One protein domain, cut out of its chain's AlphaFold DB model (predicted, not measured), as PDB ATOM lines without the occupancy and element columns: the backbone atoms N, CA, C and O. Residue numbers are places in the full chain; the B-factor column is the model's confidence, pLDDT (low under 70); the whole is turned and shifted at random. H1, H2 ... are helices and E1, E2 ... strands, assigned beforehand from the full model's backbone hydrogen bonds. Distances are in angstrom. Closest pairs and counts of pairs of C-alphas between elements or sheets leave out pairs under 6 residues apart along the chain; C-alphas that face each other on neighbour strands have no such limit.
ATOM      1  N   LYS A 160      36.920 -73.553  -6.227       84.12
ATOM      2  CA  LYS A 160      37.690 -74.796  -6.084       84.12
ATOM      3  C   LYS A 160      39.068 -74.754  -6.743       84.12
ATOM      4  O   LYS A 160      39.837 -75.684  -6.538       84.12
ATOM      5  N   PHE A 161      39.386 -73.727  -7.532       86.75
ATOM      6  CA  PHE A 161      40.732 -73.582  -8.080       86.75
ATOM      7  C   PHE A 161      41.742 -73.247  -6.972       86.75
ATOM      8  O   PHE A 161      41.407 -72.670  -5.932       86.75
ATOM      9  N   ASP A 162      43.000 -73.623  -7.186       85.62
ATOM     10  CA  ASP A 162      44.044 -73.467  -6.170       85.62
ATOM     11  C   ASP A 162      44.808 -72.141  -6.280       85.62
ATOM     12  O   ASP A 162      45.348 -71.678  -5.279       85.62
ATOM     13  N   ASN A 163      44.829 -71.498  -7.458       88.62
ATOM     14  CA  ASN A 163      45.672 -70.327  -7.723       88.62
ATOM     15  C   ASN A 163      44.959 -69.215  -8.512       88.62
ATOM     16  O   ASN A 163      44.763 -69.352  -9.717       88.62
ATOM     17  N   TYR A 164      44.747 -68.059  -7.875       90.88
ATOM     18  CA  TYR A 164      44.074 -66.883  -8.442       90.88
ATOM     19  C   TYR A 164      45.018 -65.705  -8.748       90.88
ATOM     20  O   TYR A 164      44.587 -64.556  -8.828       90.88
ATOM     21  N   ASP A 165      46.307 -65.960  -8.959       90.31
ATOM     22  CA  ASP A 165      47.331 -64.926  -9.147       90.31
ATOM     23  C   ASP A 165      47.184 -64.121 -10.444       90.31
ATOM     24  O   ASP A 165      47.764 -63.046 -10.566       90.31
ATOM     25  N   HIS A 166      46.406 -64.606 -11.411       89.50
ATOM     26  CA  HIS A 166      46.076 -63.901 -12.655       89.50
ATOM     27  C   HIS A 166      44.912 -62.905 -12.484       89.50
ATOM     28  O   HIS A 166      44.689 -62.071 -13.364       89.50
ATOM     29  N   ILE A 167      44.185 -62.960 -11.360       90.88
ATOM     30  CA  ILE A 167      43.081 -62.044 -11.069       90.88
ATOM     31  C   ILE A 167      43.638 -60.667 -10.708       90.88
ATOM     32  O   ILE A 167      44.414 -60.516  -9.765       90.88
ATOM     33  N   ILE A 168      43.197 -59.647 -11.441       91.56
ATOM     34  CA  ILE A 168      43.575 -58.244 -11.230       91.56
ATOM     35  C   ILE A 168      42.452 -57.418 -10.604       91.56
ATOM     36  O   ILE A 168      42.719 -56.339 -10.078       91.56
ATOM     37  N   SER A 169      41.204 -57.898 -10.654       90.50
ATOM     38  CA  SER A 169      40.046 -57.163 -10.145       90.50
ATOM     39  C   SER A 169      39.000 -58.076  -9.515       90.50
ATOM     40  O   SER A 169      38.576 -59.057 -10.125       90.50
ATOM     41  N   LEU A 170      38.487 -57.675  -8.353       90.44
ATOM     42  CA  LEU A 170      37.335 -58.290  -7.687       90.44
ATOM     43  C   LEU A 170      36.255 -57.228  -7.471       90.44
ATOM     44  O   LEU A 170      36.540 -56.173  -6.903       90.44
ATOM     45  N   LYS A 171      35.030 -57.480  -7.936       87.38
ATOM     46  CA  LYS A 171      33.923 -56.517  -7.876       87.38
ATOM     47  C   LYS A 171      32.636 -57.158  -7.377       87.38
ATOM     48  O   LYS A 171      32.347 -58.307  -7.684       87.38
ATOM     49  N   THR A 172      31.825 -56.387  -6.673       84.56
ATOM     50  CA  THR A 172      30.393 -56.642  -6.496       84.56
ATOM     51  C   THR A 172      29.595 -55.640  -7.324       84.56
ATOM     52  O   THR A 172      30.058 -54.529  -7.606       84.56
ATOM     53  N   THR A 173      28.374 -55.989  -7.693       70.81
ATOM     54  CA  THR A 173      27.434 -55.093  -8.354       70.81
ATOM     55  C   THR A 173      27.080 -53.949  -7.406       70.81
ATOM     56  O   THR A 173      26.774 -54.125  -6.225       70.81
ATOM     57  N   CYS A 174      27.175 -52.727  -7.917       58.94
ATOM     58  CA  CYS A 174      26.635 -51.559  -7.241       58.94
ATOM     59  C   CYS A 174      25.216 -51.362  -7.773       58.94
ATOM     60  O   CYS A 174      25.047 -50.784  -8.842       58.94
ATOM     61  N   ILE A 175      24.212 -51.869  -7.058       53.81
ATOM     62  CA  ILE A 175      22.817 -51.545  -7.364       53.81
ATOM     63  C   ILE A 175      22.547 -50.129  -6.849       53.81
ATOM     64  O   ILE A 175      22.846 -49.806  -5.694       53.81
ATOM     65  N   THR A 176      22.025 -49.286  -7.733       46.28
ATOM     66  CA  THR A 176      21.682 -47.886  -7.478       46.28
ATOM     67  C   THR A 176      20.159 -47.738  -7.505       46.28
ATOM     68  O   THR A 176      19.489 -48.414  -8.281       46.28
ATOM     69  N   ASN A 177      19.587 -46.865  -6.673       38.53
ATOM     70  CA  ASN A 177      18.134 -46.621  -6.614       38.53
ATOM     71  C   ASN A 177      17.599 -45.661  -7.702       38.53
ATOM     72  O   ASN A 177      16.586 -44.993  -7.498       38.53
ATOM     73  N   SER A 178      18.255 -45.536  -8.857       42.09
ATOM     74  CA  SER A 178      17.909 -44.490  -9.831       42.09
ATOM     75  C   SER A 178      16.917 -44.988 -10.892       42.09
ATOM     76  O   SER A 178      17.322 -45.522 -11.919       42.09
ATOM     77  N   SER A 179      15.613 -44.790 -10.659       32.28
ATOM     78  CA  SER A 179      14.514 -45.082 -11.601       32.28
ATOM     79  C   SER A 179      13.870 -43.814 -12.197       32.28
ATOM     80  O   SER A 179      12.651 -43.659 -12.160       32.28
ATOM     81  N   SER A 180      14.656 -42.870 -12.717       30.61
ATOM     82  CA  SER A 180      14.111 -41.673 -13.379       30.61
ATOM     83  C   SER A 180      15.030 -41.170 -14.486       30.61
ATOM     84  O   SER A 180      16.239 -41.110 -14.287       30.61
ATOM     85  N   TYR A 181      14.429 -40.777 -15.612       30.97
ATOM     86  CA  TYR A 181      15.031 -40.410 -16.902       30.97
ATOM     87  C   TYR A 181      16.011 -39.222 -16.899       30.97
ATOM     88  O   TYR A 181      16.696 -38.991 -17.888       30.97
ATOM     89  N   PHE A 182      16.148 -38.507 -15.786       29.69
ATOM     90  CA  PHE A 182      17.224 -37.540 -15.606       29.69
ATOM     91  C   PHE A 182      18.380 -38.241 -14.908       29.69
ATOM     92  O   PHE A 182      18.183 -38.813 -13.834       29.69
ATOM     93  N   GLN A 183      19.570 -38.216 -15.513       32.81
ATOM     94  CA  GLN A 183      20.822 -38.658 -14.897       32.81
ATOM     95  C   GLN A 183      20.966 -38.006 -13.512       32.81
ATOM     96  O   GLN A 183      21.463 -36.894 -13.380       32.81
ATOM     97  N   ARG A 184      20.488 -38.684 -12.464       36.91
ATOM     98  CA  ARG A 184      20.632 -38.237 -11.081       36.91
ATOM     99  C   ARG A 184      22.098 -38.403 -10.698       36.91
ATOM    100  O   ARG A 184      22.555 -39.523 -10.480       36.91
ATOM    101  N   ILE A 185      22.799 -37.277 -10.592       44.69
ATOM    102  CA  ILE A 185      24.164 -37.122 -10.061       44.69
ATOM    103  C   ILE A 185      24.112 -37.007  -8.517       44.69
ATOM    104  O   ILE A 185      24.968 -36.404  -7.888       44.69
ATOM    105  N   THR A 186      23.108 -37.615  -7.875       42.97
ATOM    106  CA  THR A 186      23.120 -37.778  -6.415       42.97
ATOM    107  C   THR A 186      24.205 -38.793  -6.041       42.97
ATOM    108  O   THR A 186      24.452 -39.734  -6.810       42.97
ATOM    109  N   PRO A 187      24.841 -38.693  -4.855       47.81
ATOM    110  CA  PRO A 187      25.662 -39.775  -4.337       47.81
ATOM    111  C   PRO A 187      24.760 -40.991  -4.157       47.81
ATOM    112  O   PRO A 187      23.985 -41.079  -3.205       47.81
ATOM    113  N   ILE A 188      24.849 -41.896  -5.132       53.78
ATOM    114  CA  ILE A 188      24.087 -43.129  -5.252       53.78
ATOM    115  C   ILE A 188      23.909 -43.749  -3.864       53.78
ATOM    116  O   ILE A 188      24.878 -44.219  -3.258       53.78
ATOM    117  N   GLU A 189      22.676 -43.777  -3.354       61.12
ATOM    118  CA  GLU A 189      22.370 -44.626  -2.209       61.12
ATOM    119  C   GLU A 189      22.459 -46.072  -2.684       61.12
ATOM    120  O   GLU A 189      21.556 -46.610  -3.323       61.12
ATOM    121  N   THR A 190      23.630 -46.668  -2.462       64.62
ATOM    122  CA  THR A 190      23.892 -48.050  -2.836       64.62
ATOM    123  C   THR A 190      23.188 -48.966  -1.855       64.62
ATOM    124  O   THR A 190      23.492 -48.928  -0.658       64.62
ATOM    125  N   ILE A 191      22.297 -49.818  -2.359       73.56
ATOM    126  CA  ILE A 191      21.685 -50.870  -1.545       73.56
ATOM    127  C   ILE A 191      22.779 -51.895  -1.197       73.56
ATOM    128  O   ILE A 191      23.505 -52.326  -2.100       73.56
ATOM    129  N   PRO A 192      22.935 -52.287   0.082       77.44
ATOM    130  CA  PRO A 192      23.840 -53.367   0.457       77.44
ATOM    131  C   PRO A 192      23.479 -54.664  -0.272       77.44
ATOM    132  O   PRO A 192      22.316 -55.068  -0.271       77.44
ATOM    133  N   VAL A 193      24.466 -55.353  -0.851       78.81
ATOM    134  CA  VAL A 193      24.245 -56.680  -1.438       78.81
ATOM    135  C   VAL A 193      24.565 -57.758  -0.406       78.81
ATOM    136  O   VAL A 193      25.611 -57.741   0.254       78.81
ATOM    137  N   THR A 194      23.669 -58.732  -0.262       82.50
ATOM    138  CA  THR A 194      23.945 -59.946   0.511       82.50
ATOM    139  C   THR A 194      24.697 -60.926  -0.379       82.50
ATOM    140  O   THR A 194      24.109 -61.541  -1.266       82.50
ATOM    141  N   LEU A 195      26.004 -61.060  -0.151       83.75
ATOM    142  CA  LEU A 195      26.825 -62.014  -0.893       83.75
ATOM    143  C   LEU A 195      26.498 -63.458  -0.485       83.75
ATOM    144  O   LEU A 195      26.183 -63.710   0.683       83.75
ATOM    145  N   PRO A 196      26.624 -64.428  -1.411       84.19
ATOM    146  CA  PRO A 196      26.570 -65.841  -1.062       84.19
ATOM    147  C   PRO A 196      27.577 -66.191   0.043       84.19
ATOM    148  O   PRO A 196      28.706 -65.702   0.047       84.19
ATOM    149  N   THR A 197      27.200 -67.082   0.962       86.38
ATOM    150  CA  THR A 197      27.974 -67.378   2.186       86.38
ATOM    151  C   THR A 197      29.388 -67.911   1.938       86.38
ATOM    152  O   THR A 197      30.264 -67.719   2.776       86.38
ATOM    153  N   TYR A 198      29.640 -68.541   0.788       86.88
ATOM    154  CA  TYR A 198      30.971 -69.029   0.412       86.88
ATOM    155  C   TYR A 198      31.914 -67.920  -0.078       86.88
ATOM    156  O   TYR A 198      33.123 -68.135  -0.093       86.88
ATOM    157  N   ILE A 199      31.403 -66.747  -0.478       89.50
ATOM    158  CA  ILE A 199      32.230 -65.646  -0.996       89.50
ATOM    159  C   ILE A 199      33.123 -65.046   0.102       89.50
ATOM    160  O   ILE A 199      34.328 -64.961  -0.128       89.50
ATOM    161  N   PRO A 200      32.619 -64.687   1.302       90.88
ATOM    162  CA  PRO A 200      33.483 -64.266   2.406       90.88
ATOM    163  C   PRO A 200      34.582 -65.286   2.719       90.88
ATOM    164  O   PRO A 200      35.750 -64.922   2.809       90.88
ATOM    165  N   GLN A 201      34.231 -66.576   2.792       91.06
ATOM    166  CA  GLN A 201      35.203 -67.644   3.038       91.06
ATOM    167  C   GLN A 201      36.270 -67.710   1.935       91.06
ATOM    168  O   GLN A 201      37.457 -67.829   2.231       91.06
ATOM    169  N   PHE A 202      35.862 -67.615   0.669       90.75
ATOM    170  CA  PHE A 202      36.769 -67.578  -0.472       90.75
ATOM    171  C   PHE A 202      37.767 -66.419  -0.372       90.75
ATOM    172  O   PHE A 202      38.973 -66.637  -0.503       90.75
ATOM    173  N   LEU A 203      37.283 -65.209  -0.079       91.94
ATOM    174  CA  LEU A 203      38.128 -64.022   0.057       91.94
ATOM    175  C   LEU A 203      39.091 -64.118   1.252       91.94
ATOM    176  O   LEU A 203      40.215 -63.628   1.159       91.94
ATOM    177  N   SER A 204      38.691 -64.774   2.345       90.88
ATOM    178  CA  SER A 204      39.563 -65.015   3.507       90.88
ATOM    179  C   SER A 204      40.629 -66.090   3.272       90.88
ATOM    180  O   SER A 204      41.661 -66.072   3.936       90.88
ATOM    181  N   GLN A 205      40.387 -67.054   2.375       89.19
ATOM    182  CA  GLN A 205      41.231 -68.252   2.231       89.19
ATOM    183  C   GLN A 205      42.154 -68.230   1.012       89.19
ATOM    184  O   GLN A 205      43.136 -68.971   0.984       89.19
ATOM    185  N   LYS A 206      41.838 -67.443  -0.019       89.44
ATOM    186  CA  LYS A 206      42.584 -67.440  -1.285       89.44
ATOM    187  C   LYS A 206      43.505 -66.230  -1.402       89.44
ATOM    188  O   LYS A 206      43.261 -65.181  -0.812       89.44
ATOM    189  N   HIS A 207      44.579 -66.392  -2.170       89.00
ATOM    190  CA  HIS A 207      45.562 -65.348  -2.457       89.00
ATOM    191  C   HIS A 207      45.431 -64.871  -3.906       89.00
ATOM    192  O   HIS A 207      45.066 -65.655  -4.781       89.00
ATOM    193  N   PHE A 208      45.720 -63.587  -4.141       91.56
ATOM    194  CA  PHE A 208      45.513 -62.928  -5.431       91.56
ATOM    195  C   PHE A 208      46.709 -62.035  -5.786       91.56
ATOM    196  O   PHE A 208      46.583 -60.812  -5.797       91.56
ATOM    197  N   SER A 209      47.892 -62.587  -6.073       91.19
ATOM    198  CA  SER A 209      49.137 -61.790  -6.128       91.19
ATOM    199  C   SER A 209      49.150 -60.611  -7.120       91.19
ATOM    200  O   SER A 209      49.995 -59.718  -7.004       91.19
ATOM    201  N   SER A 210      48.261 -60.600  -8.121       92.00
ATOM    202  CA  SER A 210      48.152 -59.528  -9.124       92.00
ATOM    203  C   SER A 210      46.972 -58.576  -8.917       92.00
ATOM    204  O   SER A 210      46.748 -57.718  -9.776       92.00
ATOM    205  N   LEU A 211      46.244 -58.695  -7.803       93.25
ATOM    206  CA  LEU A 211      45.068 -57.881  -7.512       93.25
ATOM    207  C   LEU A 211      45.428 -56.392  -7.447       93.25
ATOM    208  O   LEU A 211      46.302 -55.986  -6.685       93.25
ATOM    209  N   GLN A 212      44.737 -55.583  -8.249       93.75
ATOM    210  CA  GLN A 212      44.944 -54.137  -8.384       93.75
ATOM    211  C   GLN A 212      43.697 -53.324  -8.028       93.75
ATOM    212  O   GLN A 212      43.827 -52.203  -7.528       93.75
ATOM    213  N   GLU A 213      42.509 -53.885  -8.248       92.69
ATOM    214  CA  GLU A 213      41.225 -53.242  -7.969       92.69
ATOM    215  C   GLU A 213      40.323 -54.147  -7.116       92.69
ATOM    216  O   GLU A 213      40.093 -55.314  -7.440       92.69
ATOM    217  N   LEU A 214      39.780 -53.593  -6.033       93.19
ATOM    218  CA  LEU A 214      38.838 -54.271  -5.147       93.19
ATOM    219  C   LEU A 214      37.633 -53.365  -4.902       93.19
ATOM    220  O   LEU A 214      37.776 -52.321  -4.275       93.19
ATOM    221  N   CYS A 215      36.450 -53.767  -5.361       91.38
ATOM    222  CA  CYS A 215      35.209 -53.018  -5.172       91.38
ATOM    223  C   CYS A 215      34.149 -53.911  -4.529       91.38
ATOM    224  O   CYS A 215      33.595 -54.780  -5.195       91.38
ATOM    225  N   LEU A 216      33.850 -53.705  -3.250       91.44
ATOM    226  CA  LEU A 216      32.928 -54.538  -2.481       91.44
ATOM    227  C   LEU A 216      31.793 -53.698  -1.887       91.44
ATOM    228  O   LEU A 216      32.023 -52.634  -1.317       91.44
ATOM    229  N   ASN A 217      30.567 -54.203  -1.994       90.38
ATOM    230  CA  ASN A 217      29.348 -53.625  -1.442       90.38
ATOM    231  C   ASN A 217      28.570 -54.702  -0.675       90.38
ATOM    232  O   ASN A 217      27.638 -55.299  -1.213       90.38
ATOM    233  N   SER A 218      28.973 -55.001   0.560       89.56
ATOM    234  CA  SER A 218      28.301 -56.030   1.357       89.56
ATOM    235  C   SER A 218      28.581 -55.913   2.849       89.56
ATOM    236  O   SER A 218      29.721 -55.735   3.267       89.56
ATOM    237  N   ILE A 219      27.553 -56.192   3.652       89.81
ATOM    238  CA  ILE A 219      27.637 -56.283   5.118       89.81
ATOM    239  C   ILE A 219      28.484 -57.469   5.614       89.81
ATOM    240  O   ILE A 219      28.774 -57.583   6.804       89.81
ATOM    241  N   SER A 220      28.831 -58.395   4.716       90.56
ATOM    242  CA  SER A 220      29.580 -59.613   5.040       90.56
ATOM    243  C   SER A 220      31.102 -59.423   5.067       90.56
ATOM    244  O   SER A 220      31.803 -60.299   5.571       90.56
ATOM    245  N   ILE A 221      31.613 -58.293   4.563       93.75
ATOM    246  CA  ILE A 221      33.050 -57.989   4.518       93.75
ATOM    247  C   ILE A 221      33.544 -57.522   5.893       93.75
ATOM    248  O   ILE A 221      32.868 -56.741   6.558       93.75
ATOM    249  N   ASN A 222      34.718 -58.000   6.317       95.19
ATOM    250  CA  ASN A 222      35.314 -57.741   7.632       95.19
ATOM    251  C   ASN A 222      36.848 -57.576   7.552       95.19
ATOM    252  O   ASN A 222      37.447 -57.727   6.485       95.19
ATOM    253  N   ASP A 223      37.488 -57.297   8.691       97.00
ATOM    254  CA  ASP A 223      38.943 -57.090   8.767       97.00
ATOM    255  C   ASP A 223      39.773 -58.312   8.373       97.00
ATOM    256  O   ASP A 223      40.813 -58.154   7.740       97.00
ATOM    257  N   GLU A 224      39.332 -59.527   8.714       95.69
ATOM    258  CA  GLU A 224      40.045 -60.766   8.368       95.69
ATOM    259  C   GLU A 224      40.198 -60.908   6.849       95.69
ATOM    260  O   GLU A 224      41.285 -61.214   6.354       95.69
ATOM    261  N   ILE A 225      39.131 -60.601   6.107       94.62
ATOM    262  CA  ILE A 225      39.145 -60.584   4.644       94.62
ATOM    263  C   ILE A 225      40.153 -59.552   4.132       94.62
ATOM    264  O   ILE A 225      40.991 -59.882   3.293       94.62
ATOM    265  N   LEU A 226      40.119 -58.315   4.637       94.50
ATOM    266  CA  LEU A 226      41.034 -57.264   4.175       94.50
ATOM    267  C   LEU A 226      42.498 -57.559   4.528       94.50
ATOM    268  O   LEU A 226      43.377 -57.312   3.705       94.50
ATOM    269  N   LEU A 227      42.763 -58.141   5.699       93.88
ATOM    270  CA  LEU A 227      44.089 -58.605   6.117       93.88
ATOM    271  C   LEU A 227      44.606 -59.753   5.247       93.88
ATOM    272  O   LEU A 227      45.811 -59.880   5.034       93.88
ATOM    273  N   ASN A 228      43.723 -60.625   4.762       92.56
ATOM    274  CA  ASN A 228      44.132 -61.652   3.818       92.56
ATOM    275  C   ASN A 228      44.419 -61.050   2.434       92.56
ATOM    276  O   ASN A 228      45.461 -61.332   1.836       92.56
ATOM    277  N   LEU A 229      43.539 -60.169   1.952       91.50
ATOM    278  CA  LEU A 229      43.696 -59.494   0.665       91.50
ATOM    279  C   LEU A 229      44.905 -58.551   0.644       91.50
ATOM    280  O   LEU A 229      45.525 -58.407  -0.404       91.50
ATOM    281  N   SER A 230      45.317 -57.978   1.777       89.38
ATOM    282  CA  SER A 230      46.495 -57.102   1.849       89.38
ATOM    283  C   SER A 230      47.820 -57.801   1.586       89.38
ATOM    284  O   SER A 230      48.769 -57.165   1.130       89.38
ATOM    285  N   LYS A 231      47.877 -59.122   1.777       85.56
ATOM    286  CA  LYS A 231      49.035 -59.940   1.387       85.56
ATOM    287  C   LYS A 231      49.242 -59.962  -0.135       85.56
ATOM    288  O   LYS A 231      50.292 -60.392  -0.602       85.56
ATOM    289  N   SER A 232      48.260 -59.488  -0.904       71.19
ATOM    290  CA  SER A 232      48.305 -59.346  -2.358       71.19
ATOM    291  C   SER A 232      48.811 -57.945  -2.732       71.19
ATOM    292  O   SER A 232      48.097 -56.948  -2.655       71.19
ATOM    293  N   SER A 233      50.090 -57.848  -3.090       61.78
ATOM    294  CA  SER A 233      50.907 -56.629  -2.960       61.78
ATOM    295  C   SER A 233      50.814 -55.609  -4.111       61.78
ATOM    296  O   SER A 233      51.823 -54.984  -4.450       61.78
ATOM    297  N   LYS A 234      49.670 -55.482  -4.795       87.06
ATOM    298  CA  LYS A 234      49.532 -54.553  -5.940       87.06
ATOM    299  C   LYS A 234      48.240 -53.736  -5.940       87.06
ATOM    300  O   LYS A 234      47.938 -53.103  -6.954       87.06
ATOM    301  N   LEU A 235      47.489 -53.726  -4.837       91.81
ATOM    302  CA  LEU A 235      46.192 -53.057  -4.785       91.81
ATOM    303  C   LEU A 235      46.369 -51.535  -4.855       91.81
ATOM    304  O   LEU A 235      47.032 -50.950  -4.007       91.81
ATOM    305  N   LYS A 236      45.753 -50.895  -5.852       93.81
ATOM    306  CA  LYS A 236      45.797 -49.435  -6.060       93.81
ATOM    307  C   LYS A 236      44.452 -48.767  -5.819       93.81
ATOM    308  O   LYS A 236      44.406 -47.608  -5.409       93.81
ATOM    309  N   ILE A 237      43.370 -49.489  -6.104       93.75
ATOM    310  CA  ILE A 237      42.002 -48.984  -6.039       93.75
ATOM    311  C   ILE A 237      41.213 -49.852  -5.067       93.75
ATOM    312  O   ILE A 237      41.075 -51.060  -5.277       93.75
ATOM    313  N   LEU A 238      40.672 -49.219  -4.030       95.12
ATOM    314  CA  LEU A 238      39.783 -49.848  -3.065       95.12
ATOM    315  C   LEU A 238      38.454 -49.095  -3.016       95.12
ATOM    316  O   LEU A 238      38.421 -47.891  -2.778       95.12
ATOM    317  N   SER A 239      37.350 -49.810  -3.195       93.94
ATOM    318  CA  SER A 239      36.008 -49.330  -2.899       93.94
ATOM    319  C   SER A 239      35.335 -50.277  -1.916       93.94
ATOM    320  O   SER A 239      35.161 -51.456  -2.209       93.94
ATOM    321  N   LEU A 240      34.951 -49.753  -0.757       93.94
ATOM    322  CA  LEU A 240      34.208 -50.465   0.274       93.94
ATOM    323  C   LEU A 240      32.916 -49.711   0.558       93.94
ATOM    324  O   LEU A 240      32.927 -48.533   0.921       93.94
ATOM    325  N   LYS A 241      31.792 -50.394   0.378       92.31
ATOM    326  CA  LYS A 241      30.460 -49.849   0.616       92.31
ATOM    327  C   LYS A 241      29.695 -50.766   1.556       92.31
ATOM    328  O   LYS A 241      29.775 -51.990   1.425       92.31
ATOM    329  N   ASN A 242      28.955 -50.182   2.494       91.81
ATOM    330  CA  ASN A 242      28.055 -50.908   3.393       91.81
ATOM    331  C   ASN A 242      28.734 -52.096   4.107       91.81
ATOM    332  O   ASN A 242      28.151 -53.172   4.210       91.81
ATOM    333  N   SER A 243      29.990 -51.931   4.526       92.25
ATOM    334  CA  SER A 243      30.816 -52.988   5.134       92.25
ATOM    335  C   SER A 243      31.105 -52.669   6.603       92.25
ATOM    336  O   SER A 243      32.254 -52.528   7.002       92.25
ATOM    337  N   ASP A 244      30.058 -52.539   7.420       88.81
ATOM    338  CA  ASP A 244      30.142 -52.047   8.809       88.81
ATOM    339  C   ASP A 244      31.035 -52.871   9.754       88.81
ATOM    340  O   ASP A 244      31.377 -52.412  10.838       88.81
ATOM    341  N   ARG A 245      31.433 -54.086   9.362       93.94
ATOM    342  CA  ARG A 245      32.360 -54.932  10.134       93.94
ATOM    343  C   ARG A 245      33.836 -54.666   9.824       93.94
ATOM    344  O   ARG A 245      34.694 -55.344  10.385       93.94
ATOM    345  N   VAL A 246      34.132 -53.747   8.908       96.81
ATOM    346  CA  VAL A 246      35.491 -53.277   8.626       96.81
ATOM    347  C   VAL A 246      35.838 -52.159   9.601       96.81
ATOM    348  O   VAL A 246      35.152 -51.138   9.650       96.81
ATOM    349  N   THR A 247      36.923 -52.343  10.344       97.56
ATOM    350  CA  THR A 247      37.473 -51.371  11.291       97.56
ATOM    351  C   THR A 247      38.793 -50.798  10.774       97.56
ATOM    352  O   THR A 247      39.259 -51.111   9.671       97.56
ATOM    353  N   ASP A 248      39.444 -49.967  11.590       97.88
ATOM    354  CA  ASP A 248      40.773 -49.452  11.271       97.88
ATOM    355  C   ASP A 248      41.798 -50.561  10.999       97.88
ATOM    356  O   ASP A 248      42.683 -50.374  10.165       97.88
ATOM    357  N   VAL A 249      41.684 -51.715  11.665       96.94
ATOM    358  CA  VAL A 249      42.636 -52.826  11.513       96.94
ATOM    359  C   VAL A 249      42.654 -53.336  10.072       96.94
ATOM    360  O   VAL A 249      43.730 -53.475   9.486       96.94
ATOM    361  N   GLY A 250      41.481 -53.579   9.484       95.62
ATOM    362  CA  GLY A 250      41.369 -54.053   8.109       95.62
ATOM    363  C   GLY A 250      41.794 -52.999   7.092       95.62
ATOM    364  O   GLY A 250      42.516 -53.316   6.146       95.62
ATOM    365  N   LEU A 251      41.396 -51.737   7.286       95.69
ATOM    366  CA  LEU A 251      41.704 -50.676   6.323       95.69
ATOM    367  C   LEU A 251      43.198 -50.295   6.322       95.69
ATOM    368  O   LEU A 251      43.782 -50.131   5.247       95.69
ATOM    369  N   ILE A 252      43.847 -50.232   7.494       95.88
ATOM    370  CA  ILE A 252      45.295 -49.953   7.614       95.88
ATOM    371  C   ILE A 252      46.114 -50.963   6.815       95.88
ATOM    372  O   ILE A 252      47.077 -50.578   6.155       95.88
ATOM    373  N   ALA A 253      45.710 -52.236   6.827       93.88
ATOM    374  CA  ALA A 253      46.421 -53.296   6.125       93.88
ATOM    375  C   ALA A 253      46.575 -53.022   4.618       93.88
ATOM    376  O   ALA A 253      47.530 -53.495   4.007       93.88
ATOM    377  N   LEU A 254      45.661 -52.252   4.018       92.00
ATOM    378  CA  LEU A 254      45.660 -51.936   2.589       92.00
ATOM    379  C   LEU A 254      46.190 -50.534   2.269       92.00
ATOM    380  O   LEU A 254      46.661 -50.312   1.157       92.00
ATOM    381  N   CYS A 255      46.155 -49.604   3.224       89.19
ATOM    382  CA  CYS A 255      46.378 -48.173   2.998       89.19
ATOM    383  C   CYS A 255      47.699 -47.806   2.299       89.19
ATOM    384  O   CYS A 255      47.730 -46.879   1.492       89.19
ATOM    385  N   HIS A 256      48.790 -48.521   2.582       86.56
ATOM    386  CA  HIS A 256      50.145 -48.142   2.156       86.56
ATOM    387  C   HIS A 256      50.396 -48.165   0.637       86.56
ATOM    388  O   HIS A 256      51.426 -47.669   0.192       86.56
ATOM    389  N   GLN A 257      49.486 -48.741  -0.151       86.88
ATOM    390  CA  GLN A 257      49.627 -48.923  -1.605       86.88
ATOM    391  C   GLN A 257      48.499 -48.271  -2.426       86.88
ATOM    392  O   GLN A 257      48.562 -48.243  -3.656       86.88
ATOM    393  N   LEU A 258      47.472 -47.729  -1.763       93.69
ATOM    394  CA  LEU A 258      46.285 -47.199  -2.433       93.69
ATOM    395  C   LEU A 258      46.539 -45.803  -3.002       93.69
ATOM    396  O   LEU A 258      46.958 -44.897  -2.285       93.69
ATOM    397  N   SER A 259      46.196 -45.618  -4.276       95.19
ATOM    398  CA  SER A 259      46.099 -44.297  -4.905       95.19
ATOM    399  C   SER A 259      44.666 -43.767  -4.903       95.19
ATOM    400  O   SER A 259      44.472 -42.554  -4.937       95.19
ATOM    401  N   LYS A 260      43.667 -44.659  -4.837       96.06
ATOM    402  CA  LYS A 260      42.244 -44.307  -4.803       96.06
ATOM    403  C   LYS A 260      41.482 -45.124  -3.767       96.06
ATOM    404  O   LYS A 260      41.552 -46.356  -3.767       96.06
ATOM    405  N   LEU A 261      40.705 -44.429  -2.944       96.50
ATOM    406  CA  LEU A 261      39.884 -45.010  -1.889       96.50
ATOM    407  C   LEU A 261      38.465 -44.453  -1.967       96.50
ATOM    408  O   LEU A 261      38.256 -43.244  -2.012       96.50
ATOM    409  N   VAL A 262      37.485 -45.347  -1.963       94.25
ATOM    410  CA  VAL A 262      36.062 -45.016  -1.905       94.25
ATOM    411  C   VAL A 262      35.466 -45.742  -0.710       94.25
ATOM    412  O   VAL A 262      35.353 -46.966  -0.734       94.25
ATOM    413  N   VAL A 263      35.059 -45.003   0.315       94.12
ATOM    414  CA  VAL A 263      34.399 -45.546   1.504       94.12
ATOM    415  C   VAL A 263      33.001 -44.955   1.648       94.12
ATOM    416  O   VAL A 263      32.813 -43.740   1.678       94.12
ATOM    417  N   TYR A 264      31.995 -45.824   1.699       92.38
ATOM    418  CA  TYR A 264      30.599 -45.429   1.862       92.38
ATOM    419  C   TYR A 264      29.951 -46.269   2.951       92.38
ATOM    420  O   TYR A 264      29.935 -47.495   2.842       92.38
ATOM    421  N   ASN A 265      29.353 -45.617   3.946       92.00
ATOM    422  CA  ASN A 265      28.637 -46.298   5.023       92.00
ATOM    423  C   ASN A 265      29.527 -47.355   5.711       92.00
ATOM    424  O   ASN A 265      29.271 -48.557   5.631       92.00
ATOM    425  N   LEU A 266      30.633 -46.881   6.296       94.50
ATOM    426  CA  LEU A 266      31.527 -47.654   7.161       94.50
ATOM    427  C   LEU A 266      31.499 -47.024   8.552       94.50
ATOM    428  O   LEU A 266      32.121 -45.987   8.792       94.50
ATOM    429  N   SER A 267      30.745 -47.629   9.462       94.06
ATOM    430  CA  SER A 267      30.505 -47.062  10.795       94.06
ATOM    431  C   SER A 267      31.704 -47.137  11.751       94.06
ATOM    432  O   SER A 267      31.779 -46.345  12.692       94.06
ATOM    433  N   GLU A 268      32.663 -48.034  11.495       96.56
ATOM    434  CA  GLU A 268      33.724 -48.389  12.446       96.56
ATOM    435  C   GLU A 268      35.132 -47.866  12.103       96.56
ATOM    436  O   GLU A 268      36.028 -47.964  12.942       96.56
ATOM    437  N   ILE A 269      35.348 -47.274  10.924       96.88
ATOM    438  CA  ILE A 269      36.644 -46.667  10.567       96.88
ATOM    439  C   ILE A 269      36.797 -45.264  11.170       96.88
ATOM    440  O   ILE A 269      35.832 -44.504  11.253       96.88
ATOM    441  N   THR A 270      38.017 -44.897  11.554       96.19
ATOM    442  CA  THR A 270      38.364 -43.599  12.151       96.19
ATOM    443  C   THR A 270      39.503 -42.914  11.392       96.19
ATOM    444  O   THR A 270      40.092 -43.479  10.468       96.19
ATOM    445  N   ASP A 271      39.876 -41.699  11.802       94.38
ATOM    446  CA  ASP A 271      41.058 -40.998  11.276       94.38
ATOM    447  C   ASP A 271      42.344 -41.823  11.358       94.38
ATOM    448  O   ASP A 271      43.255 -41.636  10.546       94.38
ATOM    449  N   ARG A 272      42.431 -42.758  12.314       95.50
ATOM    450  CA  ARG A 272      43.608 -43.607  12.495       95.50
ATOM    451  C   ARG A 272      43.917 -44.406  11.237       95.50
ATOM    452  O   ARG A 272      45.084 -44.465  10.853       95.50
ATOM    453  N   SER A 273      42.922 -45.018  10.597       95.12
ATOM    454  CA  SER A 273      43.182 -45.800   9.386       95.12
ATOM    455  C   SER A 273      43.575 -44.929   8.208       95.12
ATOM    456  O   SER A 273      44.614 -45.171   7.596       95.12
ATOM    457  N   LEU A 274      42.821 -43.862   7.953       95.12
ATOM    458  CA  LEU A 274      43.086 -42.934   6.852       95.12
ATOM    459  C   LEU A 274      44.448 -42.234   6.973       95.12
ATOM    460  O   LEU A 274      45.106 -41.993   5.966       95.12
ATOM    461  N   SER A 275      44.934 -41.997   8.192       93.62
ATOM    462  CA  SER A 275      46.274 -41.439   8.436       93.62
ATOM    463  C   SER A 275      47.418 -42.320   7.908       93.62
ATOM    464  O   SER A 275      48.523 -41.826   7.698       93.62
ATOM    465  N   HIS A 276      47.179 -43.615   7.666       93.94
ATOM    466  CA  HIS A 276      48.180 -44.542   7.118       93.94
ATOM    467  C   HIS A 276      48.177 -44.598   5.576       93.94
ATOM    468  O   HIS A 276      49.061 -45.222   4.983       93.94
ATOM    469  N   CYS A 277      47.213 -43.948   4.916       92.69
ATOM    470  CA  CYS A 277      47.020 -43.944   3.462       92.69
ATOM    471  C   CYS A 277      47.866 -42.851   2.757       92.69
ATOM    472  O   CYS A 277      47.356 -42.016   2.017       92.69
ATOM    473  N   PHE A 278      49.186 -42.839   2.964       89.44
ATOM    474  CA  PHE A 278      50.089 -41.762   2.507       89.44
ATOM    475  C   PHE A 278      50.345 -41.682   0.985       89.44
ATOM    476  O   PHE A 278      51.067 -40.794   0.541       89.44
ATOM    477  N   MET A 279      49.815 -42.599   0.169       91.88
ATOM    478  CA  MET A 279      49.914 -42.536  -1.305       91.88
ATOM    479  C   MET A 279      48.613 -42.074  -1.973       91.88
ATOM    480  O   MET A 279      48.530 -42.021  -3.203       91.88
ATOM    481  N   LEU A 280      47.598 -41.754  -1.170       96.44
ATOM    482  CA  LEU A 280      46.255 -41.510  -1.656       96.44
ATOM    483  C   LEU A 280      46.183 -40.193  -2.437       96.44
ATOM    484  O   LEU A 280      46.571 -39.141  -1.924       96.44
ATOM    485  N   ARG A 281      45.672 -40.274  -3.670       96.88
ATOM    486  CA  ARG A 281      45.408 -39.140  -4.570       96.88
ATOM    487  C   ARG A 281      43.924 -38.800  -4.630       96.88
ATOM    488  O   ARG A 281      43.577 -37.626  -4.618       96.88
ATOM    489  N   ASP A 282      43.074 -39.824  -4.621       96.12
ATOM    490  CA  ASP A 282      41.622 -39.682  -4.689       96.12
ATOM    491  C   ASP A 282      40.949 -40.322  -3.475       96.12
ATOM    492  O   ASP A 282      41.098 -41.527  -3.234       96.12
ATOM    493  N   LEU A 283      40.145 -39.542  -2.756       95.81
ATOM    494  CA  LEU A 283      39.323 -40.031  -1.651       95.81
ATOM    495  C   LEU A 283      37.853 -39.687  -1.877       95.81
ATOM    496  O   LEU A 283      37.494 -38.524  -1.979       95.81
ATOM    497  N   PHE A 284      36.986 -40.691  -1.881       93.81
ATOM    498  CA  PHE A 284      35.558 -40.501  -1.639       93.81
ATOM    499  C   PHE A 284      35.234 -41.052  -0.256       93.81
ATOM    500  O   PHE A 284      35.512 -42.223   0.019       93.81
ATOM    501  N   ILE A 285      34.625 -40.237   0.597       92.12
ATOM    502  CA  ILE A 285      34.185 -40.626   1.932       92.12
ATOM    503  C   ILE A 285      32.771 -40.122   2.178       92.12
ATOM    504  O   ILE A 285      32.483 -38.944   2.034       92.12
ATOM    505  N   SER A 286      31.862 -41.014   2.558       90.31
ATOM    506  CA  SER A 286      30.484 -40.628   2.867       90.31
ATOM    507  C   SER A 286      29.874 -41.572   3.896       90.31
ATOM    508  O   SER A 286      30.157 -42.772   3.899       90.31
ATOM    509  N   LYS A 287      29.022 -41.039   4.778       90.44
ATOM    510  CA  LYS A 287      28.372 -41.797   5.865       90.44
ATOM    511  C   LYS A 287      29.384 -42.570   6.745       90.44
ATOM    512  O   LYS A 287      29.136 -43.710   7.118       90.44
ATOM    513  N   CYS A 288      30.526 -41.960   7.069       93.38
ATOM    514  CA  CYS A 288      31.558 -42.530   7.951       93.38
ATOM    515  C   CYS A 288      31.672 -41.686   9.244       93.38
ATOM    516  O   CYS A 288      32.473 -40.753   9.287       93.38
ATOM    517  N   PRO A 289      30.856 -41.951  10.283       93.44
ATOM    518  CA  PRO A 289      30.632 -41.043  11.417       93.44
ATOM    519  C   PRO A 289      31.792 -40.911  12.415       93.44
ATOM    520  O   PRO A 289      31.798 -39.986  13.229       93.44
ATOM    521  N   LYS A 290      32.753 -41.843  12.405       95.12
ATOM    522  CA  LYS A 290      33.908 -41.817  13.316       95.12
ATOM    523  C   LYS A 290      35.160 -41.181  12.700       95.12
ATOM    524  O   LYS A 290      36.158 -41.052  13.401       95.12
ATOM    525  N   VAL A 291      35.104 -40.745  11.440       93.50
ATOM    526  CA  VAL A 291      36.155 -39.930  10.815       93.50
ATOM    527  C   VAL A 291      35.861 -38.459  11.108       93.50
ATOM    528  O   VAL A 291      34.842 -37.929  10.672       93.50
ATOM    529  N   ARG A 292      36.735 -37.825  11.891       90.94
ATOM    530  CA  ARG A 292      36.584 -36.475  12.453       90.94
ATOM    531  C   ARG A 292      37.494 -35.435  11.808       90.94
ATOM    532  O   ARG A 292      37.290 -34.247  12.026       90.94
ATOM    533  N   GLY A 293      38.454 -35.851  10.986       90.44
ATOM    534  CA  GLY A 293      39.264 -34.967  10.149       90.44
ATOM    535  C   GLY A 293      40.743 -34.888  10.501       90.44
ATOM    536  O   GLY A 293      41.499 -34.324   9.714       90.44
ATOM    537  N   ASP A 294      41.184 -35.467  11.618       90.00
ATOM    538  CA  ASP A 294      42.596 -35.469  12.028       90.00
ATOM    539  C   ASP A 294      43.511 -36.084  10.953       90.00
ATOM    540  O   ASP A 294      44.648 -35.645  10.764       90.00
ATOM    541  N   CYS A 295      43.003 -37.045  10.172       91.88
ATOM    542  CA  CYS A 295      43.750 -37.663   9.074       91.88
ATOM    543  C   CYS A 295      44.177 -36.672   7.974       91.88
ATOM    544  O   CYS A 295      45.176 -36.907   7.280       91.88
ATOM    545  N   PHE A 296      43.482 -35.539   7.822       91.94
ATOM    546  CA  PHE A 296      43.793 -34.557   6.784       91.94
ATOM    547  C   PHE A 296      45.072 -33.768   7.045       91.94
ATOM    548  O   PHE A 296      45.624 -33.234   6.085       91.94
ATOM    549  N   GLN A 297      45.625 -33.796   8.266       89.50
ATOM    550  CA  GLN A 297      46.982 -33.289   8.541       89.50
ATOM    551  C   GLN A 297      48.026 -33.921   7.616       89.50
ATOM    552  O   GLN A 297      48.979 -33.267   7.191       89.50
ATOM    553  N   ILE A 298      47.823 -35.198   7.292       90.88
ATOM    554  CA  ILE A 298      48.710 -35.984   6.441       90.88
ATOM    555  C   ILE A 298      48.207 -35.935   4.998       90.88
ATOM    556  O   ILE A 298      48.954 -35.544   4.097       90.88
ATOM    557  N   LEU A 299      46.935 -36.287   4.788       93.44
ATOM    558  CA  LEU A 299      46.377 -36.529   3.454       93.44
ATOM    559  C   LEU A 299      46.295 -35.279   2.570       93.44
ATOM    560  O   LEU A 299      46.363 -35.402   1.349       93.44
ATOM    561  N   CYS A 300      46.202 -34.073   3.137       92.06
ATOM    562  CA  CYS A 300      46.135 -32.854   2.323       92.06
ATOM    563  C   CYS A 300      47.379 -32.591   1.470       92.06
ATOM    564  O   CYS A 300      47.312 -31.808   0.531       92.06
ATOM    565  N   ASN A 301      48.505 -33.243   1.773       91.94
ATOM    566  CA  ASN A 301      49.738 -33.094   1.002       91.94
ATOM    567  C   ASN A 301      49.812 -34.060  -0.192       91.94
ATOM    568  O   ASN A 301      50.711 -33.938  -1.024       91.94
ATOM    569  N   THR A 302      48.914 -35.045  -0.264       94.94
ATOM    570  CA  THR A 302      48.941 -36.101  -1.286       94.94
ATOM    571  C   THR A 302      47.686 -36.102  -2.146       94.94
ATOM    572  O   THR A 302      47.786 -36.417  -3.334       94.94
ATOM    573  N   LEU A 303      46.538 -35.727  -1.574       96.62
ATOM    574  CA  LEU A 303      45.254 -35.705  -2.263       96.62
ATOM    575  C   LEU A 303      45.222 -34.660  -3.382       96.62
ATOM    576  O   LEU A 303      45.496 -33.481  -3.177       96.62
ATOM    577  N   GLU A 304      44.814 -35.116  -4.560       96.00
ATOM    578  CA  GLU A 304      44.465 -34.293  -5.718       96.00
ATOM    579  C   GLU A 304      42.959 -34.008  -5.723       96.00
ATOM    580  O   GLU A 304      42.535 -32.897  -6.054       96.00
ATOM    581  N   SER A 305      42.153 -34.984  -5.289       94.81
ATOM    582  CA  SER A 305      40.705 -34.854  -5.171       94.81
ATOM    583  C   SER A 305      40.163 -35.524  -3.912       94.81
ATOM    584  O   SER A 305      40.548 -36.635  -3.542       94.81
ATOM    585  N   ILE A 306      39.177 -34.873  -3.304       94.12
ATOM    586  CA  ILE A 306      38.353 -35.430  -2.241       94.12
ATOM    587  C   ILE A 306      36.876 -35.149  -2.494       94.12
ATOM    588  O   ILE A 306      36.512 -34.049  -2.889       94.12
ATOM    589  N   ASP A 307      36.035 -36.143  -2.250       91.94
ATOM    590  CA  ASP A 307      34.586 -36.008  -2.155       91.94
ATOM    591  C   ASP A 307      34.161 -36.401  -0.738       91.94
ATOM    592  O   ASP A 307      34.386 -37.535  -0.303       91.94
ATOM    593  N   LEU A 308      33.615 -35.431  -0.005       87.56
ATOM    594  CA  LEU A 308      33.267 -35.569   1.410       87.56
ATOM    595  C   LEU A 308      31.836 -36.075   1.627       87.56
ATOM    596  O   LEU A 308      31.473 -36.355   2.775       87.56
ATOM    597  N   GLY A 309      31.026 -36.185   0.565       85.69
ATOM    598  CA  GLY A 309      29.636 -36.641   0.607       85.69
ATOM    599  C   GLY A 309      28.861 -36.181   1.852       85.69
ATOM    600  O   GLY A 309      28.960 -35.041   2.296       85.69
ATOM    601  N   LYS A 310      28.135 -37.114   2.486       83.88
ATOM    602  CA  LYS A 310      27.416 -36.870   3.756       83.88
ATOM    603  C   LYS A 310      28.322 -36.957   4.993       83.88
ATOM    604  O   LYS A 310      27.817 -37.001   6.117       83.88
ATOM    605  N   SER A 311      29.636 -37.086   4.803       86.94
ATOM    606  CA  SER A 311      30.618 -37.122   5.889       86.94
ATOM    607  C   SER A 311      31.118 -35.738   6.299       86.94
ATOM    608  O   SER A 311      31.689 -35.635   7.381       86.94
ATOM    609  N   LEU A 312      30.852 -34.690   5.509       84.69
ATOM    610  CA  LEU A 312      31.224 -33.307   5.828       84.69
ATOM    611  C   LEU A 312      30.816 -32.912   7.258       84.69
ATOM    612  O   LEU A 312      31.653 -32.465   8.030       84.69
ATOM    613  N   LYS A 313      29.572 -33.201   7.659       81.25
ATOM    614  CA  LYS A 313      29.053 -32.904   9.007       81.25
ATOM    615  C   LYS A 313      29.791 -33.587  10.169       81.25
ATOM    616  O   LYS A 313      29.614 -33.208  11.318       81.25
ATOM    617  N   TYR A 314      30.550 -34.655   9.909       84.94
ATOM    618  CA  TYR A 314      31.330 -35.346  10.945       84.94
ATOM    619  C   TYR A 314      32.754 -34.804  11.052       84.94
ATOM    620  O   TYR A 314      33.379 -34.929  12.109       84.94
ATOM    621  N   ILE A 315      33.242 -34.212   9.964       84.50
ATOM    622  CA  ILE A 315      34.577 -33.653   9.814       84.50
ATOM    623  C   ILE A 315      34.475 -32.175  10.166       84.50
ATOM    624  O   ILE A 315      34.569 -31.331   9.294       84.50
ATOM    625  N   GLN A 316      34.213 -31.875  11.435       78.38
ATOM    626  CA  GLN A 316      34.159 -30.511  11.969       78.38
ATOM    627  C   GLN A 316      35.500 -30.157  12.631       78.38
ATOM    628  O   GLN A 316      36.146 -31.062  13.181       78.38
ATOM    629  N   PRO A 317      35.927 -28.880  12.658       79.31
ATOM    630  CA  PRO A 317      37.053 -28.472  13.479       79.31
ATOM    631  C   PRO A 317      36.784 -28.848  14.928       79.31
ATOM    632  O   PRO A 317      35.667 -28.740  15.440       79.31
ATOM    633  N   ASN A 318      37.826 -29.295  15.610       74.31
ATOM    634  CA  ASN A 318      37.766 -29.554  17.035       74.31
ATOM    635  C   ASN A 318      38.743 -28.626  17.767       74.31
ATOM    636  O   ASN A 318      39.579 -27.960  17.163       74.31
ATOM    637  N   LYS A 319      38.651 -28.586  19.101       73.31
ATOM    638  CA  LYS A 319      39.474 -27.700  19.946       73.31
ATOM    639  C   LYS A 319      40.988 -27.845  19.711       73.31
ATOM    640  O   LYS A 319      41.741 -26.930  20.035       73.31
ATOM    641  N   TYR A 320      41.436 -28.997  19.222       74.44
ATOM    642  CA  TYR A 320      42.848 -29.337  19.075       74.44
ATOM    643  C   TYR A 320      43.347 -29.200  17.643       74.44
ATOM    644  O   TYR A 320      44.539 -28.971  17.440       74.44
ATOM    645  N   PHE A 321      42.462 -29.353  16.663       76.50
ATOM    646  CA  PHE A 321      42.839 -29.362  15.267       76.50
ATOM    647  C   PHE A 321      41.708 -28.878  14.366       76.50
ATOM    648  O   PHE A 321      40.561 -29.321  14.462       76.50
ATOM    649  N   ASP A 322      42.085 -27.989  13.454       79.25
ATOM    650  CA  ASP A 322      41.218 -27.474  12.416       79.25
ATOM    651  C   ASP A 322      41.505 -28.189  11.084       79.25
ATOM    652  O   ASP A 322      42.407 -27.822  10.323       79.25
ATOM    653  N   SER A 323      40.725 -29.239  10.812       74.88
ATOM    654  CA  SER A 323      40.790 -30.015   9.568       74.88
ATOM    655  C   SER A 323      40.505 -29.171   8.324       74.88
ATOM    656  O   SER A 323      40.943 -29.528   7.228       74.88
ATOM    657  N   TYR A 324      39.880 -28.006   8.476       75.44
ATOM    658  CA  TYR A 324      39.481 -27.135   7.377       75.44
ATOM    659  C   TYR A 324      40.676 -26.428   6.745       75.44
ATOM    660  O   TYR A 324      40.750 -26.295   5.520       75.44
ATOM    661  N   GLN A 325      41.699 -26.097   7.536       81.12
ATOM    662  CA  GLN A 325      42.956 -25.561   7.004       81.12
ATOM    663  C   GLN A 325      43.607 -26.514   5.997       81.12
ATOM    664  O   GLN A 325      44.297 -26.076   5.076       81.12
ATOM    665  N   CYS A 326      43.370 -27.818   6.132       86.94
ATOM    666  CA  CYS A 326      43.918 -28.816   5.227       86.94
ATOM    667  C   CYS A 326      43.209 -28.835   3.866       86.94
ATOM    668  O   CYS A 326      43.869 -29.032   2.847       86.94
ATOM    669  N   PHE A 327      41.904 -28.561   3.807       88.12
ATOM    670  CA  PHE A 327      41.146 -28.550   2.547       88.12
ATOM    671  C   PHE A 327      41.518 -27.393   1.618       88.12
ATOM    672  O   PHE A 327      41.401 -27.526   0.398       88.12
ATOM    673  N   SER A 328      42.053 -26.297   2.162       87.31
ATOM    674  CA  SER A 328      42.622 -25.203   1.360       87.31
ATOM    675  C   SER A 328      43.762 -25.665   0.435       87.31
ATOM    676  O   SER A 328      43.968 -25.089  -0.629       87.31
ATOM    677  N   LYS A 329      44.476 -26.735   0.811       90.44
ATOM    678  CA  LYS A 329      45.613 -27.286   0.056       90.44
ATOM    679  C   LYS A 329      45.199 -28.304  -1.002       90.44
ATOM    680  O   LYS A 329      45.992 -28.604  -1.888       90.44
ATOM    681  N   ILE A 330      43.987 -28.848  -0.902       92.94
ATOM    682  CA  ILE A 330      43.502 -29.875  -1.822       92.94
ATOM    683  C   ILE A 330      42.920 -29.174  -3.059       92.94
ATOM    684  O   ILE A 330      42.033 -28.326  -2.901       92.94
TER     685      ILE A 330
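Overview. This is residues 160 to 330 of the 581 residues of an uncharacterized protein of Tieghemostelium lacteum (UniProt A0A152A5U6). With little regular structure, the printed part winds in stacked turns, a solenoid: E1 to E6 make one wall, short helices H1 to H5 run in a row along another side, and residues 179 to 185 stick out. The 171 residues are mixed, under half in named elements: six strands, all parallel in order E1 to E6, alternate with H1 to H5, then H6 and H7. It is compact, radius of gyration of the C-alphas 16.3 A, spanning 53 by 40 by 24 A.

Arrangement. E2, residues 213 to 217, and E3, 237 to 241, are parallel, with N 216 and O 239 2.8 A apart. H2, 223 to 229, touches H3, 248 to 255, closest at C-alphas 223 and 250, 3.9 A. E2, H2, E3 form a strand-helix-strand unit, parallel neighbours joined through a helix, its crossover right-handed.

Along the chain. E1, residues 169 to 171, begins at C-alpha (40.046, -57.163, -10.145); H7, 324 to 327, ends at (41.146, -28.550, 2.547).

Size, cuts and confidence. The printed part has no cut. Residues 174 to 190 and 233 have pLDDT under 70.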